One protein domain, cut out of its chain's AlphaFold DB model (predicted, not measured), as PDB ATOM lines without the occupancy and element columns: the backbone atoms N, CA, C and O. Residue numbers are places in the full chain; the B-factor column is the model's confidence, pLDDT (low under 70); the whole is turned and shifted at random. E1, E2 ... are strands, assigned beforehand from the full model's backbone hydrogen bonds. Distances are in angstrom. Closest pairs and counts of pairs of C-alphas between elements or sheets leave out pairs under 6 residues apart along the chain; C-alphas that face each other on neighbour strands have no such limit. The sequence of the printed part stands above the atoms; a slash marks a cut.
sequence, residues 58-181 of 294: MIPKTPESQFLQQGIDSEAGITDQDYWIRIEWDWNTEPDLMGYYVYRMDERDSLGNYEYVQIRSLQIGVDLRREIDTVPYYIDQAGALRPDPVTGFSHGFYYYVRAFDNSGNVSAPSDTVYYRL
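Overview. This is residues 58 to 181 of the 294 residues of an uncharacterized protein of bacterium SM23_57 (UniProt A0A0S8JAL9). With little regular structure outside it, a two-sheet sandwich forms: the strongly twisted sheet E4-E3-E6-E7 is partly face to face with the smaller E1-E2-E5, strands crossed at 47 degrees. The printed part has 124 residues, 43 of them in seven named strands, E1 to E7 along the chain, with no named helix; both sheets are antiparallel, the class all strand. It is compact, radius of gyration of the C-alphas 15.2 A, spanning 49 by 38 by 23 A.

Along the chain. E3, residues 97 to 106, runs 28.4 A from C-alpha 97 at (-18.240, 55.953, -12.256). E6 is residues 157 to 165, 26.8 A; E4 117 to 123; E7 177 to 181, ending at C-alpha 181 at (-43.331, 41.745, 1.673). E1 is residues 73 to 75, E2 84 to 88, E5 137 to 140.

Arrangement. Within hydrogen-bond range are N 101 and O 162 of E3 and E6, 2.8 A; N 100 and O 122 of hairpin E3-E4, 2.8 A; N 159 and O 177 of hairpin E6-E7, 2.8 A; N 73 and O 86 of hairpin E1-E2, 2.9 A; N 87 and O 138 of E2 and E5, 2.9 A.

Size, cuts and confidence. The printed part has no cut. Links E4-E5, E5-E6 and E6-E7 are long. Residues 109 to 113 and 133 have pLDDT under 70.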
ATOM      1  N   MET A  58     -24.537  49.612   1.146       97.94
ATOM      2  CA  MET A  58     -25.989  49.648   1.338       97.94
ATOM      3  C   MET A  58     -26.330  50.517   2.546       97.94
ATOM      4  O   MET A  58     -25.657  50.435   3.575       97.94
ATOM      5  N   ILE A  59     -27.397  51.306   2.440       96.81
ATOM      6  CA  ILE A  59     -27.890  52.093   3.569       96.81
ATOM      7  C   ILE A  59     -28.736  51.170   4.463       96.81
ATOM      8  O   ILE A  59     -29.657  50.517   3.959       96.81
ATOM      9  N   PRO A  60     -28.440  51.067   5.773       93.44
ATOM     10  CA  PRO A  60     -29.231  50.242   6.683       93.44
ATOM     11  C   PRO A  60     -30.683  50.725   6.781       93.44
ATOM     12  O   PRO A  60     -30.924  51.932   6.791       93.44
ATOM     13  N   LYS A  61     -31.640  49.793   6.924       92.75
ATOM     14  CA  LYS A  61     -33.042  50.150   7.192       92.75
ATOM     15  C   LYS A  61     -33.125  50.938   8.498       92.75
ATOM     16  O   LYS A  61     -32.686  50.475   9.553       92.75
ATOM     17  N   THR A  62     -33.704  52.126   8.428       92.19
ATOM     18  CA  THR A  62     -34.001  52.943   9.607       92.19
ATOM     19  C   THR A  62     -35.280  52.470  10.304       92.19
ATOM     20  O   THR A  62     -36.170  51.947   9.635       92.19
ATOM     21  N   PRO A  63     -35.446  52.704  11.617       89.81
ATOM     22  CA  PRO A  63     -36.692  52.397  12.316       89.81
ATOM     23  C   PRO A  63     -37.900  53.161  11.760       89.81
ATOM     24  O   PRO A  63     -37.779  54.321  11.363       89.81
ATOM     25  N   GLU A  64     -39.094  52.572  11.872       88.88
ATOM     26  CA  GLU A  64     -40.336  53.177  11.363       88.88
ATOM     27  C   GLU A  64     -40.651  54.555  11.952       88.88
ATOM     28  O   GLU A  64     -41.174  55.452  11.282       88.88
ATOM     29  N   SER A  65     -40.270  54.752  13.215       85.06
ATOM     30  CA  SER A  65     -40.456  56.004  13.941       85.06
ATOM     31  C   SER A  65     -39.595  57.156  13.423       85.06
ATOM     32  O   SER A  65     -39.884  58.311  13.737       85.06
ATOM     33  N   GLN A  66     -38.559  56.883  12.628       87.12
ATOM     34  CA  GLN A  66     -37.664  57.912  12.122       87.12
ATOM     35  C   GLN A  66     -38.361  58.787  11.075       87.12
ATOM     36  O   GLN A  66     -39.115  58.291  10.239       87.12
ATOM     37  N   PHE A  67     -38.114  60.104  11.118       78.19
ATOM     38  CA  PHE A  67     -38.730  61.086  10.212       78.19
ATOM     39  C   PHE A  67     -38.364  60.867   8.743       78.19
ATOM     40  O   PHE A  67     -39.248  60.868   7.886       78.19
ATOM     41  N   LEU A  68     -37.076  60.660   8.477       85.38
ATOM     42  CA  LEU A  68     -36.561  60.262   7.177       85.38
ATOM     43  C   LEU A  68     -36.274  58.766   7.238       85.38
ATOM     44  O   LEU A  68     -35.327  58.360   7.916       85.38
ATOM     45  N   GLN A  69     -37.123  57.980   6.581       88.56
ATOM     46  CA  GLN A  69     -36.880  56.557   6.418       88.56
ATOM     47  C   GLN A  69     -35.913  56.335   5.262       88.56
ATOM     48  O   GLN A  69     -36.047  56.972   4.217       88.56
ATOM     49  N   GLN A  70     -34.924  55.479   5.482       92.88
ATOM     50  CA  GLN A  70     -33.880  55.161   4.517       92.88
ATOM     51  C   GLN A  70     -33.569  53.668   4.537       92.88
ATOM     52  O   GLN A  70     -33.906  52.955   5.488       92.88
ATOM     53  N   GLY A  71     -32.857  53.229   3.503       94.94
ATOM     54  CA  GLY A  71     -32.421  51.851   3.338       94.94
ATOM     55  C   GLY A  71     -33.443  50.994   2.602       94.94
ATOM     56  O   GLY A  71     -34.146  51.467   1.708       94.94
ATOM     57  N   ILE A  72     -33.470  49.701   2.927       96.06
ATOM     58  CA  ILE A  72     -34.411  48.763   2.314       96.06
ATOM     59  C   ILE A  72     -35.796  48.883   2.951       96.06
ATOM     60  O   ILE A  72     -35.917  48.815   4.173       96.06
ATOM     61  N   ASP A  73     -36.829  49.032   2.127       95.56
ATOM     62  CA  ASP A  73     -38.206  49.121   2.608       95.56
ATOM     63  C   ASP A  73     -39.243  48.686   1.571       95.56
ATOM     64  O   ASP A  73     -38.938  48.520   0.386       95.56
ATOM     65  N   SER A  74     -40.491  48.522   2.003       95.56
ATOM     66  CA  SER A  74     -41.614  48.414   1.073       95.56
ATOM     67  C   SER A  74     -42.001  49.781   0.508       95.56
ATOM     68  O   SER A  74     -41.812  50.805   1.149       95.56
ATOM     69  N   GLU A  75     -42.569  49.799  -0.696       94.69
ATOM     70  CA  GLU A  75     -43.103  51.020  -1.305       94.69
ATOM     71  C   GLU A  75     -44.611  50.871  -1.557       94.69
ATOM     72  O   GLU A  75     -45.117  49.809  -1.957       94.69
ATOM     73  N   ALA A  76     -45.354  51.959  -1.333       90.94
ATOM     74  CA  ALA A  76     -46.814  51.950  -1.379       90.94
ATOM     75  C   ALA A  76     -47.395  51.617  -2.765       90.94
ATOM     76  O   ALA A  76     -48.523  51.130  -2.849       90.94
ATOM     77  N   GLY A  77     -46.628  51.809  -3.839       90.31
ATOM     78  CA  GLY A  77     -47.099  51.546  -5.195       90.31
ATOM     79  C   GLY A  77     -48.077  52.600  -5.716       90.31
ATOM     80  O   GLY A  77     -48.270  53.654  -5.108       90.31
ATOM     81  N   ILE A  78     -48.689  52.327  -6.871       87.69
ATOM     82  CA  ILE A  78     -49.769  53.166  -7.424       87.69
ATOM     83  C   ILE A  78     -51.128  52.678  -6.909       87.69
ATOM     84  O   ILE A  78     -52.026  53.478  -6.651       87.69
ATOM     85  N   THR A  79     -51.272  51.363  -6.762       88.06
ATOM     86  CA  THR A  79     -52.478  50.668  -6.312       88.06
ATOM     87  C   THR A  79     -52.192  49.809  -5.078       88.06
ATOM     88  O   THR A  79     -51.048  49.463  -4.787       88.06
ATOM     89  N   ASP A  80     -53.244  49.373  -4.386       83.25
ATOM     90  CA  ASP A  80     -53.156  48.419  -3.268       83.25
ATOM     91  C   ASP A  80     -52.722  47.000  -3.696       83.25
ATOM     92  O   ASP A  80     -52.542  46.113  -2.860       83.25
ATOM     93  N   GLN A  81     -52.519  46.777  -4.998       87.69
ATOM     94  CA  GLN A  81     -52.026  45.526  -5.569       87.69
ATOM     95  C   GLN A  81     -50.572  45.603  -6.040       87.69
ATOM     96  O   GLN A  81     -50.045  44.586  -6.502       87.69
ATOM     97  N   ASP A  82     -49.943  46.773  -5.947       93.44
ATOM     98  CA  ASP A  82     -48.562  46.997  -6.357       93.44
ATOM     99  C   ASP A  82     -47.620  46.697  -5.197       93.44
ATOM    100  O   ASP A  82     -47.526  47.458  -4.241       93.44
ATOM    101  N   TYR A  83     -46.928  45.565  -5.275       95.88
ATOM    102  CA  TYR A  83     -45.995  45.101  -4.253       95.88
ATOM    103  C   TYR A  83     -44.572  45.420  -4.674       95.88
ATOM    104  O   TYR A  83     -44.018  44.722  -5.521       95.88
ATOM    105  N   TRP A  84     -44.013  46.496  -4.129       97.38
ATOM    106  CA  TRP A  84     -42.715  47.028  -4.533       97.38
ATOM    107  C   TRP A  84     -41.750  47.072  -3.351       97.38
ATOM    108  O   TRP A  84     -42.172  47.277  -2.212       97.38
ATOM    109  N   ILE A  85     -40.459  46.894  -3.634       97.88
ATOM    110  CA  ILE A  85     -39.376  47.003  -2.648       97.88
ATOM    111  C   ILE A  85     -38.422  48.097  -3.103       97.88
ATOM    112  O   ILE A  85     -37.912  48.055  -4.222       97.88
ATOM    113  N   ARG A  86     -38.163  49.062  -2.231       97.69
ATOM    114  CA  ARG A  86     -37.143  50.089  -2.405       97.69
ATOM    115  C   ARG A  86     -35.844  49.624  -1.754       97.69
ATOM    116  O   ARG A  86     -35.861  49.089  -0.653       97.69
ATOM    117  N   ILE A  87     -34.720  49.857  -2.422       98.12
ATOM    118  CA  ILE A  87     -33.375  49.702  -1.856       98.12
ATOM    119  C   ILE A  87     -32.555  50.967  -2.090       98.12
ATOM    120  O   ILE A  87     -32.712  51.623  -3.121       98.12
ATOM    121  N   GLU A  88     -31.657  51.271  -1.156       97.88
ATOM    122  CA  GLU A  88     -30.806  52.461  -1.180       97.88
ATOM    123  C   GLU A  88     -29.357  52.118  -0.821       97.88
ATOM    124  O   GLU A  88     -29.084  51.196  -0.046       97.88
ATOM    125  N   TRP A  89     -28.423  52.871  -1.391       98.12
ATOM    126  CA  TRP A  89     -26.990  52.741  -1.135       98.12
ATOM    127  C   TRP A  89     -26.313  54.109  -1.197       98.12
ATOM    128  O   TRP A  89     -26.899  55.067  -1.683       98.12
ATOM    129  N   ASP A  90     -25.081  54.215  -0.713       97.19
ATOM    130  CA  ASP A  90     -24.304  55.447  -0.801       97.19
ATOM    131  C   ASP A  90     -23.671  55.638  -2.183       97.19
ATOM    132  O   ASP A  90     -23.273  54.687  -2.866       97.19
ATOM    133  N   TRP A  91     -23.536  56.902  -2.587       96.69
ATOM    134  CA  TRP A  91     -22.830  57.259  -3.813       96.69
ATOM    135  C   TRP A  91     -21.360  56.832  -3.760       96.69
ATOM    136  O   TRP A  91     -20.618  57.158  -2.834       96.69
ATOM    137  N   ASN A  92     -20.919  56.206  -4.844       96.75
ATOM    138  CA  ASN A  92     -19.509  56.035  -5.165       96.75
ATOM    139  C   ASN A  92     -18.921  57.389  -5.604       96.75
ATOM    140  O   ASN A  92     -19.618  58.227  -6.191       96.75
ATOM    141  N   THR A  93     -17.647  57.634  -5.302       95.06
ATOM    142  CA  THR A  93     -17.008  58.958  -5.475       95.06
ATOM    143  C   THR A  93     -15.982  58.998  -6.604       95.06
ATOM    144  O   THR A  93     -15.459  60.065  -6.924       95.06
ATOM    145  N   GLU A  94     -15.739  57.853  -7.231       95.81
ATOM    146  CA  GLU A  94     -14.839  57.673  -8.357       95.81
ATOM    147  C   GLU A  94     -15.266  58.567  -9.543       95.81
ATOM    148  O   GLU A  94     -16.454  58.598  -9.886       95.81
ATOM    149  N   PRO A  95     -14.344  59.335 -10.161       93.81
ATOM    150  CA  PRO A  95     -14.690  60.301 -11.213       93.81
ATOM    151  C   PRO A  95     -15.268  59.691 -12.495       93.81
ATOM    152  O   PRO A  95     -15.977  60.367 -13.238       93.81
ATOM    153  N   ASP A  96     -14.928  58.441 -12.772       95.31
ATOM    154  CA  ASP A  96     -15.255  57.668 -13.969       95.31
ATOM    155  C   ASP A  96     -16.422  56.690 -13.762       95.31
ATOM    156  O   ASP A  96     -16.788  55.955 -14.683       95.31
ATOM    157  N   LEU A  97     -17.046  56.721 -12.581       97.25
ATOM    158  CA  LEU A  97     -18.240  55.953 -12.256       97.25
ATOM    159  C   LEU A  97     -19.362  56.219 -13.273       97.25
ATOM    160  O   LEU A  97     -19.806  57.354 -13.454       97.25
ATOM    161  N   MET A  98     -19.876  55.150 -13.875       97.25
ATOM    162  CA  MET A  98     -20.923  55.212 -14.894       97.25
ATOM    163  C   MET A  98     -22.295  54.814 -14.341       97.25
ATOM    164  O   MET A  98     -23.320  55.363 -14.756       97.25
ATOM    165  N   GLY A  99     -22.345  53.873 -13.398       98.06
ATOM    166  CA  GLY A  99     -23.619  53.359 -12.914       98.06
ATOM    167  C   GLY A  99     -23.526  52.200 -11.938       98.06
ATOM    168  O   GLY A  99     -22.483  51.929 -11.343       98.06
ATOM    169  N   TYR A 100     -24.662  51.523 -11.784       98.69
ATOM    170  CA  TYR A 100     -24.845  50.416 -10.859       98.69
ATOM    171  C   TYR A 100     -25.609  49.252 -11.487       98.69
ATOM    172  O   TYR A 100     -26.606  49.439 -12.183       98.69
ATOM    173  N   TYR A 101     -25.182  48.036 -11.177       98.81
ATOM    174  CA  TYR A 101     -25.941  46.815 -11.403       98.81
ATOM    175  C   TYR A 101     -26.630  46.395 -10.109       98.81
ATOM    176  O   TYR A 101     -25.982  46.283  -9.068       98.81
ATOM    177  N   VAL A 102     -27.932  46.130 -10.188       98.75
ATOM    178  CA  VAL A 102     -28.733  45.632  -9.067       98.75
ATOM    179  C   VAL A 102     -28.989  44.149  -9.268       98.75
ATOM    180  O   VAL A 102     -29.475  43.732 -10.325       98.75
ATOM    181  N   TYR A 103     -28.695  43.370  -8.235       98.50
ATOM    182  CA  TYR A 103     -28.901  41.932  -8.211       98.50
ATOM    183  C   TYR A 103     -29.921  41.563  -7.144       98.50
ATOM    184  O   TYR A 103     -29.936  42.157  -6.066       98.50
ATOM    185  N   ARG A 104     -30.740  40.551  -7.438       97.38
ATOM    186  CA  ARG A 104     -31.714  39.980  -6.505       97.38
ATOM    187  C   ARG A 104     -31.636  38.463  -6.500       97.38
ATOM    188  O   ARG A 104     -31.470  37.857  -7.557       97.38
ATOM    189  N   MET A 105     -31.814  37.869  -5.330       94.69
ATOM    190  CA  MET A 105     -32.050  36.441  -5.141       94.69
ATOM    191  C   MET A 105     -33.368  36.236  -4.391       94.69
ATOM    192  O   MET A 105     -33.637  36.918  -3.402       94.69
ATOM    193  N   ASP A 106     -34.173  35.290  -4.862       92.44
ATOM    194  CA  ASP A 106     -35.369  34.815  -4.168       92.44
ATOM    195  C   ASP A 106     -34.972  33.801  -3.084       92.44
ATOM    196  O   ASP A 106     -34.270  32.833  -3.365       92.44
ATOM    197  N   GLU A 107     -35.420  33.999  -1.840       87.56
ATOM    198  CA  GLU A 107     -35.135  33.075  -0.726       87.56
ATOM    199  C   GLU A 107     -35.743  31.683  -0.955       87.56
ATOM    200  O   GLU A 107     -35.222  30.671  -0.488       87.56
ATOM    201  N   ARG A 108     -36.843  31.621  -1.703       74.00
ATOM    202  CA  ARG A 108     -37.415  30.373  -2.194       74.00
ATOM    203  C   ARG A 108     -37.690  30.541  -3.677       74.00
ATOM    204  O   ARG A 108     -38.827  30.801  -4.070       74.00
ATOM    205  N   ASP A 109     -36.659  30.396  -4.505       63.28
ATOM    206  CA  ASP A 109     -36.923  30.177  -5.922       63.28
ATOM    207  C   ASP A 109     -37.728  28.861  -6.084       63.28
ATOM    208  O   ASP A 109     -37.732  27.972  -5.222       63.28
ATOM    209  N   SER A 110     -38.470  28.732  -7.181       58.19
ATOM    210  CA  SER A 110     -39.352  27.580  -7.418       58.19
ATOM    211  C   SER A 110     -38.605  26.260  -7.666       58.19
ATOM    212  O   SER A 110     -39.246  25.225  -7.862       58.19
ATOM    213  N   LEU A 111     -37.268  26.277  -7.654       62.41
ATOM    214  CA  LEU A 111     -36.386  25.173  -8.027       62.41
ATOM    215  C   LEU A 111     -35.373  24.797  -6.924       62.41
ATOM    216  O   LEU A 111     -34.646  23.819  -7.084       62.41
ATOM    217  N   GLY A 112     -35.346  25.520  -5.801       62.72
ATOM    218  CA  GLY A 112     -34.347  25.404  -4.739       62.72
ATOM    219  C   GLY A 112     -32.963  25.990  -5.063       62.72
ATOM    220  O   GLY A 112     -32.016  25.676  -4.338       62.72
ATOM    221  N   ASN A 113     -32.807  26.795  -6.121       67.38
ATOM    222  CA  ASN A 113     -31.552  27.476  -6.433       67.38
ATOM    223  C   ASN A 113     -31.471  28.835  -5.725       67.38
ATOM    224  O   ASN A 113     -32.358  29.678  -5.799       67.38
ATOM    225  N   TYR A 114     -30.339  29.070  -5.076       77.69
ATOM    226  CA  TYR A 114     -29.997  30.347  -4.462       77.69
ATOM    227  C   TYR A 114     -29.052  31.093  -5.406       77.69
ATOM    228  O   TYR A 114     -27.842  31.128  -5.185       77.69
ATOM    229  N   GLU A 115     -29.588  31.604  -6.517       89.12
ATOM    230  CA  GLU A 115     -28.807  32.348  -7.508       89.12
ATOM    231  C   GLU A 115     -29.252  33.811  -7.580       89.12
ATOM    232  O   GLU A 115     -30.435  34.130  -7.704       89.12
ATOM    233  N   TYR A 116     -28.274  34.713  -7.519       94.50
ATOM    234  CA  TYR A 116     -28.506  36.129  -7.754       94.50
ATOM    235  C   TYR A 116     -28.603  36.412  -9.245       94.50
ATOM    236  O   TYR A 116     -27.668  36.157 -10.002       94.50
ATOM    237  N   VAL A 117     -29.700  37.042  -9.646       95.12
ATOM    238  CA  VAL A 117     -29.922  37.501 -11.014       95.12
ATOM    239  C   VAL A 117     -29.771  39.014 -11.060       95.12
ATOM    240  O   VAL A 117     -30.290  39.726 -10.199       95.12
ATOM    241  N   GLN A 118     -29.075  39.525 -12.077       97.81
ATOM    242  CA  GLN A 118     -29.057  40.960 -12.351       97.81
ATOM    243  C   GLN A 118     -30.444  41.392 -12.835       97.81
ATOM    244  O   GLN A 118     -30.853  41.050 -13.944       97.81
ATOM    245  N   ILE A 119     -31.160  42.158 -12.020       97.81
ATOM    246  CA  ILE A 119     -32.511  42.631 -12.344       97.81
ATOM    247  C   ILE A 119     -32.504  44.017 -12.989       97.81
ATOM    248  O   ILE A 119     -33.463  44.390 -13.665       97.81
ATOM    249  N   ARG A 120     -31.420  44.784 -12.809       98.25
ATOM    250  CA  ARG A 120     -31.309  46.130 -13.371       98.25
ATOM    251  C   ARG A 120     -29.864  46.551 -13.634       98.25
ATOM    252  O   ARG A 120     -28.953  46.170 -12.907       98.25
ATOM    253  N   SER A 121     -29.690  47.372 -14.668       98.19
ATOM    254  CA  SER A 121     -28.542  48.262 -14.857       98.19
ATOM    255  C   SER A 121     -29.055  49.701 -14.799       98.19
ATOM    256  O   SER A 121     -30.074  50.000 -15.426       98.19
ATOM    257  N   LEU A 122     -28.412  50.546 -13.999       97.88
ATOM    258  CA  LEU A 122     -28.801  51.926 -13.720       97.88
ATOM    259  C   LEU A 122     -27.647  52.850 -14.079       97.88
ATOM    260  O   LEU A 122     -26.577  52.748 -13.484       97.88
ATOM    261  N   GLN A 123     -27.861  53.762 -15.021       97.31
ATOM    262  CA  GLN A 123     -26.841  54.718 -15.446       97.31
ATOM    263  C   GLN A 123     -27.015  56.074 -14.761       97.31
ATOM    264  O   GLN A 123     -28.123  56.613 -14.657       97.31
ATOM    265  N   ILE A 124     -25.901  56.658 -14.324       95.44
ATOM    266  CA  ILE A 124     -25.872  58.010 -13.763       95.44
ATOM    267  C   ILE A 124     -26.144  59.020 -14.878       95.44
ATOM    268  O   ILE A 124     -25.602  58.928 -15.975       95.44
ATOM    269  N   GLY A 125     -27.014  59.988 -14.600       92.12
ATOM    270  CA  GLY A 125     -27.484  60.979 -15.566       92.12
ATOM    271  C   GLY A 125     -28.648  60.503 -16.440       92.12
ATOM    272  O   GLY A 125     -29.270  61.336 -17.099       92.12
ATOM    273  N   VAL A 126     -28.983  59.206 -16.416       93.00
ATOM    274  CA  VAL A 126     -30.117  58.626 -17.155       93.00
ATOM    275  C   VAL A 126     -31.181  58.120 -16.185       93.00
ATOM    276  O   VAL A 126     -32.250  58.722 -16.089       93.00
ATOM    277  N   ASP A 127     -30.879  57.048 -15.451       94.81
ATOM    278  CA  ASP A 127     -31.778  56.453 -14.459       94.81
ATOM    279  C   ASP A 127     -31.623  57.127 -13.092       94.81
ATOM    280  O   ASP A 127     -32.600  57.314 -12.370       94.81
ATOM    281  N   LEU A 128     -30.389  57.500 -12.736       93.12
ATOM    282  CA  LEU A 128     -30.050  58.081 -11.440       93.12
ATOM    283  C   LEU A 128     -29.618  59.533 -11.603       93.12
ATOM    284  O   LEU A 128     -28.759  59.850 -12.428       93.12
ATOM    285  N   ARG A 129     -30.166  60.421 -10.778       87.00
ATOM    286  CA  ARG A 129     -29.779  61.832 -10.744       87.00
ATOM    287  C   ARG A 129     -29.039  62.116  -9.450       87.00
ATOM    288  O   ARG A 129     -29.506  61.749  -8.380       87.00
ATOM    289  N   ARG A 130     -27.882  62.772  -9.556       81.75
ATOM    290  CA  ARG A 130     -27.198  63.344  -8.394       81.75
ATOM    291  C   ARG A 130     -27.880  64.655  -8.042       81.75
ATOM    292  O   ARG A 130     -27.504  65.709  -8.553       81.75
ATOM    293  N   GLU A 131     -28.908  64.565  -7.217       81.38
ATOM    294  CA  GLU A 131     -29.537  65.727  -6.599       81.38
ATOM    295  C   GLU A 131     -28.969  65.917  -5.188       81.38
ATOM    296  O   GLU A 131     -28.508  64.960  -4.555       81.38
ATOM    297  N   ILE A 132     -28.952  67.165  -4.718       70.00
ATOM    298  CA  ILE A 132     -28.460  67.499  -3.377       70.00
ATOM    299  C   ILE A 132     -29.304  66.728  -2.358       70.00
ATOM    300  O   ILE A 132     -30.526  66.690  -2.478       70.00
ATOM    301  N   ASP A 133     -28.638  66.101  -1.391       66.38
ATOM    302  CA  ASP A 133     -29.253  65.317  -0.314       66.38
ATOM    303  C   ASP A 133     -30.074  64.098  -0.783       66.38
ATOM    304  O   ASP A 133     -30.910  63.584  -0.041       66.38
ATOM    305  N   THR A 134     -29.815  63.591  -1.997       84.19
ATOM    306  CA  THR A 134     -30.404  62.335  -2.488       84.19
ATOM    307  C   THR A 134     -29.374  61.218  -2.580       84.19
ATOM    308  O   THR A 134     -28.258  61.394  -3.080       84.19
ATOM    309  N   VAL A 135     -29.776  60.038  -2.120       93.44
ATOM    310  CA  VAL A 135     -29.025  58.794  -2.281       93.44
ATOM    311  C   VAL A 135     -29.536  58.046  -3.516       93.44
ATOM    312  O   VAL A 135     -30.715  58.178  -3.869       93.44
ATOM    313  N   PRO A 136     -28.682  57.288  -4.222       96.31
ATOM    314  CA  PRO A 136     -29.141  56.425  -5.293       96.31
ATOM    315  C   PRO A 136     -30.068  55.346  -4.724       96.31
ATOM    316  O   PRO A 136     -29.866  54.824  -3.625       96.31
ATOM    317  N   TYR A 137     -31.099  55.017  -5.494       96.75
ATOM    318  CA  TYR A 137     -32.081  54.022  -5.106       96.75
ATOM    319  C   TYR A 137     -32.596  53.249  -6.314       96.75
ATOM    320  O   TYR A 137     -32.483  53.682  -7.464       96.75
ATOM    321  N   TYR A 138     -33.216  52.110  -6.035       97.62
ATOM    322  CA  TYR A 138     -33.978  51.343  -7.008       97.62
ATOM    323  C   TYR A 138     -35.274  50.844  -6.378       97.62
ATOM    324  O   TYR A 138     -35.283  50.462  -5.211       97.62
ATOM    325  N   ILE A 139     -36.357  50.851  -7.157       97.75
ATOM    326  CA  ILE A 139     -37.638  50.259  -6.771       97.75
ATOM    327  C   ILE A 139     -37.825  49.005  -7.620       97.75
ATOM    328  O   ILE A 139     -38.031  49.095  -8.831       97.75
ATOM    329  N   ASP A 140     -37.746  47.840  -6.988       98.00
ATOM    330  CA  ASP A 140     -38.119  46.581  -7.611       98.00
ATOM    331  C   ASP A 140     -39.643  46.478  -7.671       98.00
ATOM    332  O   ASP A 140     -40.334  46.585  -6.659       98.00
ATOM    333  N   GLN A 141     -40.158  46.289  -8.883       97.12
ATOM    334  CA  GLN A 141     -41.584  46.226  -9.198       97.12
ATOM    335  C   GLN A 141     -41.962  44.879  -9.828       97.12
ATOM    336  O   GLN A 141     -42.986  44.761 -10.505       97.12
ATOM    337  N   ALA A 142     -41.113  43.857  -9.682       94.75
ATOM    338  CA  ALA A 142     -41.350  42.559 -10.294       94.75
ATOM    339  C   ALA A 142     -42.632  41.897  -9.761       94.75
ATOM    340  O   ALA A 142     -42.904  41.884  -8.566       94.75
ATOM    341  N   GLY A 143     -43.386  41.230 -10.639       91.62
ATOM    342  CA  GLY A 143     -44.600  40.507 -10.232       91.62
ATOM    343  C   GLY A 143     -44.353  39.377  -9.220       91.62
ATOM    344  O   GLY A 143     -45.256  39.041  -8.459       91.62
ATOM    345  N   ALA A 144     -43.129  38.834  -9.177       89.88
ATOM    346  CA  ALA A 144     -42.700  37.821  -8.207       89.88
ATOM    347  C   ALA A 144     -42.697  38.328  -6.752       89.88
ATOM    348  O   ALA A 144     -42.715  37.522  -5.830       89.88
ATOM    349  N   LEU A 145     -42.721  39.649  -6.544       94.56
ATOM    350  CA  LEU A 145     -42.780  40.272  -5.223       94.56
ATOM    351  C   LEU A 145     -44.121  40.066  -4.509       94.56
ATOM    352  O   LEU A 145     -44.211  40.245  -3.294       94.56
ATOM    353  N   ARG A 146     -45.175  39.708  -5.251       93.31
ATOM    354  CA  ARG A 146     -46.529  39.571  -4.713       93.31
ATOM    355  C   ARG A 146     -46.570  38.489  -3.616       93.31
ATOM    356  O   ARG A 146     -46.200  37.349  -3.893       93.31
ATOM    357  N   PRO A 147     -47.075  38.808  -2.412       92.25
ATOM    358  CA  PRO A 147     -47.311  37.825  -1.364       92.25
ATOM    359  C   PRO A 147     -48.251  36.711  -1.809       92.25
ATOM    360  O   PRO A 147     -49.196  36.937  -2.573       92.25
ATOM    361  N   ASP A 148     -48.026  35.514  -1.277       88.31
ATOM    362  CA  ASP A 148     -48.941  34.400  -1.458       88.31
ATOM    363  C   ASP A 148     -50.304  34.740  -0.804       88.31
ATOM    364  O   ASP A 148     -50.354  35.229   0.332       88.31
ATOM    365  N   PRO A 149     -51.434  34.537  -1.507       85.69
ATOM    366  CA  PRO A 149     -52.753  34.921  -1.007       85.69
ATOM    367  C   PRO A 149     -53.234  34.059   0.170       85.69
ATOM    368  O   PRO A 149     -54.153  34.471   0.876       85.69
ATOM    369  N   VAL A 150     -52.651  32.874   0.368       83.69
ATOM    370  CA  VAL A 150     -52.957  31.955   1.467       83.69
ATOM    371  C   VAL A 150     -52.112  32.292   2.687       83.69
ATOM    372  O   VAL A 150     -52.662  32.430   3.776       83.69
ATOM    373  N   THR A 151     -50.791  32.427   2.533       84.50
ATOM    374  CA  THR A 151     -49.909  32.681   3.689       84.50
ATOM    375  C   THR A 151     -49.909  34.145   4.112       84.50
ATOM    376  O   THR A 151     -49.734  34.440   5.289       84.50
ATOM    377  N   GLY A 152     -50.119  35.066   3.172       87.25
ATOM    378  CA  GLY A 152     -50.014  36.501   3.407       87.25
ATOM    379  C   GLY A 152     -48.594  37.060   3.290       87.25
ATOM    380  O   GLY A 152     -48.405  38.255   3.504       87.25
ATOM    381  N   PHE A 153     -47.614  36.232   2.915       88.00
ATOM    382  CA  PHE A 153     -46.205  36.609   2.811       88.00
ATOM    383  C   PHE A 153     -45.639  36.292   1.432       88.00
ATOM    384  O   PHE A 153     -45.981  35.287   0.809       88.00
ATOM    385  N   SER A 154     -44.723  37.135   0.975       91.19
ATOM    386  CA  SER A 154     -43.801  36.770  -0.100       91.19
ATOM    387  C   SER A 154     -42.723  35.807   0.411       91.19
ATOM    388  O   SER A 154     -42.574  35.586   1.616       91.19
ATOM    389  N   HIS A 155     -41.952  35.229  -0.508       87.19
ATOM    390  CA  HIS A 155     -40.903  34.277  -0.159       87.19
ATOM    391  C   HIS A 155     -39.676  34.910   0.507       87.19
ATOM    392  O   HIS A 155     -38.947  34.175   1.155       87.19
ATOM    393  N   GLY A 156     -39.500  36.234   0.439       92.00
ATOM    394  CA  GLY A 156     -38.312  36.931   0.936       92.00
ATOM    395  C   GLY A 156     -37.262  37.116  -0.157       92.00
ATOM    396  O   GLY A 156     -37.072  36.245  -1.006       92.00
ATOM    397  N   PHE A 157     -36.589  38.263  -0.144       95.44
ATOM    398  CA  PHE A 157     -35.705  38.691  -1.224       95.44
ATOM    399  C   PHE A 157     -34.410  39.260  -0.665       95.44
ATOM    400  O   PHE A 157     -34.433  40.115   0.219       95.44
ATOM    401  N   TYR A 158     -33.292  38.823  -1.233       96.25
ATOM    402  CA  TYR A 158     -31.969  39.357  -0.938       96.25
ATOM    403  C   TYR A 158     -31.494  40.237  -2.090       96.25
ATOM    404  O   TYR A 158     -31.650  39.861  -3.253       96.25
ATOM    405  N   TYR A 159     -30.867  41.369  -1.777       98.12
ATOM    406  CA  TYR A 159     -30.332  42.307  -2.761       98.12
ATOM    407  C   TYR A 159     -28.881  42.659  -2.469       98.12
ATOM    408  O   TYR A 159     -28.481  42.787  -1.313       98.12
ATOM    409  N   TYR A 160     -28.114  42.882  -3.531       98.50
ATOM    410  CA  TYR A 160     -26.851  43.610  -3.467       98.50
ATOM    411  C   TYR A 160     -26.666  44.447  -4.734       98.50
ATOM    412  O   TYR A 160     -27.330  44.236  -5.756       98.50
ATOM    413  N   VAL A 161     -25.725  45.385  -4.674       98.75
ATOM    414  CA  VAL A 161     -25.405  46.301  -5.768       98.75
ATOM    415  C   VAL A 161     -23.919  46.209  -6.119       98.75
ATOM    416  O   VAL A 161     -23.071  45.958  -5.262       98.75
ATOM    417  N   ARG A 162     -23.589  46.395  -7.398       98.81
ATOM    418  CA  ARG A 162     -22.212  46.562  -7.895       98.81
ATOM    419  C   ARG A 162     -22.114  47.860  -8.682       98.81
ATOM    420  O   ARG A 162     -23.021  48.160  -9.447       98.81
ATOM    421  N   ALA A 163     -21.032  48.603  -8.518       98.75
ATOM    422  CA  ALA A 163     -20.733  49.778  -9.327       98.75
ATOM    423  C   ALA A 163     -19.998  49.368 -10.613       98.75
ATOM    424  O   ALA A 163     -19.259  48.380 -10.613       98.75
ATOM    425  N   PHE A 164     -20.191  50.127 -11.690       98.38
ATOM    426  CA  PHE A 164     -19.403  50.001 -12.917       98.38
ATOM    427  C   PHE A 164     -18.985  51.371 -13.458       98.38
ATOM    428  O   PHE A 164     -19.686  52.367 -13.248       98.38
ATOM    429  N   ASP A 165     -17.839  51.416 -14.129       97.94
ATOM    430  CA  ASP A 165     -17.258  52.626 -14.723       97.94
ATOM    431  C   ASP A 165     -17.443  52.683 -16.250       97.94
ATOM    432  O   ASP A 165     -18.055  51.805 -16.866       97.94
ATOM    433  N   ASN A 166     -16.929  53.752 -16.863       95.88
ATOM    434  CA  ASN A 166     -16.968  53.955 -18.315       95.88
ATOM    435  C   ASN A 166     -16.045  53.001 -19.095       95.88
ATOM    436  O   ASN A 166     -16.240  52.822 -20.299       95.88
ATOM    437  N   SER A 167     -15.056  52.410 -18.426       95.50
ATOM    438  CA  SER A 167     -14.113  51.434 -18.984       95.50
ATOM    439  C   SER A 167     -14.691  50.009 -18.966       95.50
ATOM    440  O   SER A 167     -14.163  49.107 -19.612       95.50
ATOM    441  N   GLY A 168     -15.819  49.807 -18.278       95.06
ATOM    442  CA  GLY A 168     -16.512  48.530 -18.148       95.06
ATOM    443  C   GLY A 168     -16.036  47.681 -16.970       95.06
ATOM    444  O   GLY A 168     -16.492  46.538 -16.838       95.06
ATOM    445  N   ASN A 169     -15.167  48.200 -16.096       97.69
ATOM    446  CA  ASN A 169     -14.795  47.479 -14.886       97.69
ATOM    447  C   ASN A 169     -15.972  47.465 -13.909       97.69
ATOM    448  O   ASN A 169     -16.802  48.373 -13.864       97.69
ATOM    449  N   VAL A 170     -16.043  46.408 -13.100       98.44
ATOM    450  CA  VAL A 170     -17.144  46.197 -12.158       98.44
ATOM    451  C   VAL A 170     -16.592  45.932 -10.769       98.44
ATOM    452  O   VAL A 170     -15.739  45.062 -10.583       98.44
ATOM    453  N   SER A 171     -17.131  46.636  -9.779       98.69
ATOM    454  CA  SER A 171     -16.740  46.507  -8.379       98.69
ATOM    455  C   SER A 171     -16.987  45.102  -7.815       98.69
ATOM    456  O   SER A 171     -17.728  44.279  -8.374       98.69
ATOM    457  N   ALA A 172     -16.437  44.842  -6.628       98.56
ATOM    458  CA  ALA A 172     -16.950  43.795  -5.743       98.56
ATOM    459  C   ALA A 172     -18.419  44.091  -5.336       98.56
ATOM    460  O   ALA A 172     -18.837  45.253  -5.400       98.56
ATOM    461  N   PRO A 173     -19.215  43.076  -4.945       98.50
ATOM    462  CA  PRO A 173     -20.576  43.293  -4.447       98.50
ATOM    463  C   PRO A 173     -20.591  44.118  -3.155       98.50
ATOM    464  O   PRO A 173     -19.667  44.033  -2.340       98.50
ATOM    465  N   SER A 174     -21.655  44.903  -2.980       98.69
ATOM    466  CA  SER A 174     -22.011  45.516  -1.702       98.69
ATOM    467  C   SER A 174     -22.330  44.455  -0.649       98.69
ATOM    468  O   SER A 174     -22.427  43.260  -0.937       98.69
ATOM    469  N   ASP A 175     -22.568  44.911   0.577       96.38
ATOM    470  CA  ASP A 175     -23.206  44.064   1.578       96.38
ATOM    471  C   ASP A 175     -24.629  43.701   1.113       96.38
ATOM    472  O   ASP A 175     -25.250  44.433   0.331       96.38
ATOM    473  N   THR A 176     -25.123  42.545   1.548       95.94
ATOM    474  CA  THR A 176     -26.459  42.058   1.194       95.94
ATOM    475  C   THR A 176     -27.496  42.599   2.169       95.94
ATOM    476  O   THR A 176     -27.286  42.569   3.378       95.94
ATOM    477  N   VAL A 177     -28.640  43.028   1.643       96.25
ATOM    478  CA  VAL A 177     -29.828  43.394   2.429       96.25
ATOM    479  C   VAL A 177     -30.984  42.454   2.111       96.25
ATOM    480  O   VAL A 177     -31.040  41.884   1.020       96.25
ATOM    481  N   TYR A 178     -31.904  42.298   3.059       95.44
ATOM    482  CA  TYR A 178     -33.059  41.414   2.944       95.44
ATOM    483  C   TYR A 178     -34.360  42.180   3.147       95.44
ATOM    484  O   TYR A 178     -34.415  43.093   3.971       95.44
ATOM    485  N   TYR A 179     -35.413  41.764   2.445       95.31
ATOM    486  CA  TYR A 179     -36.772  42.183   2.765       95.31
ATOM    487  C   TYR A 179     -37.798  41.120   2.401       95.31
ATOM    488  O   TYR A 179     -37.665  40.423   1.391       95.31
ATOM    489  N   ARG A 180     -38.875  41.048   3.181       93.50
ATOM    490  CA  ARG A 180     -40.049  40.232   2.867       93.50
ATOM    491  C   ARG A 180     -41.305  41.094   2.863       93.50
ATOM    492  O   ARG A 180     -41.638  41.747   3.841       93.50
ATOM    493  N   LEU A 181     -42.048  41.057   1.767       94.94
ATOM    494  CA  LEU A 181     -43.331  41.745   1.673       94.94
ATOM    495  C   LEU A 181     -44.448  40.967   2.367       94.94
ATOM    496  O   LEU A 181     -44.551  39.744   2.199       94.94
TER     497      LEU A 181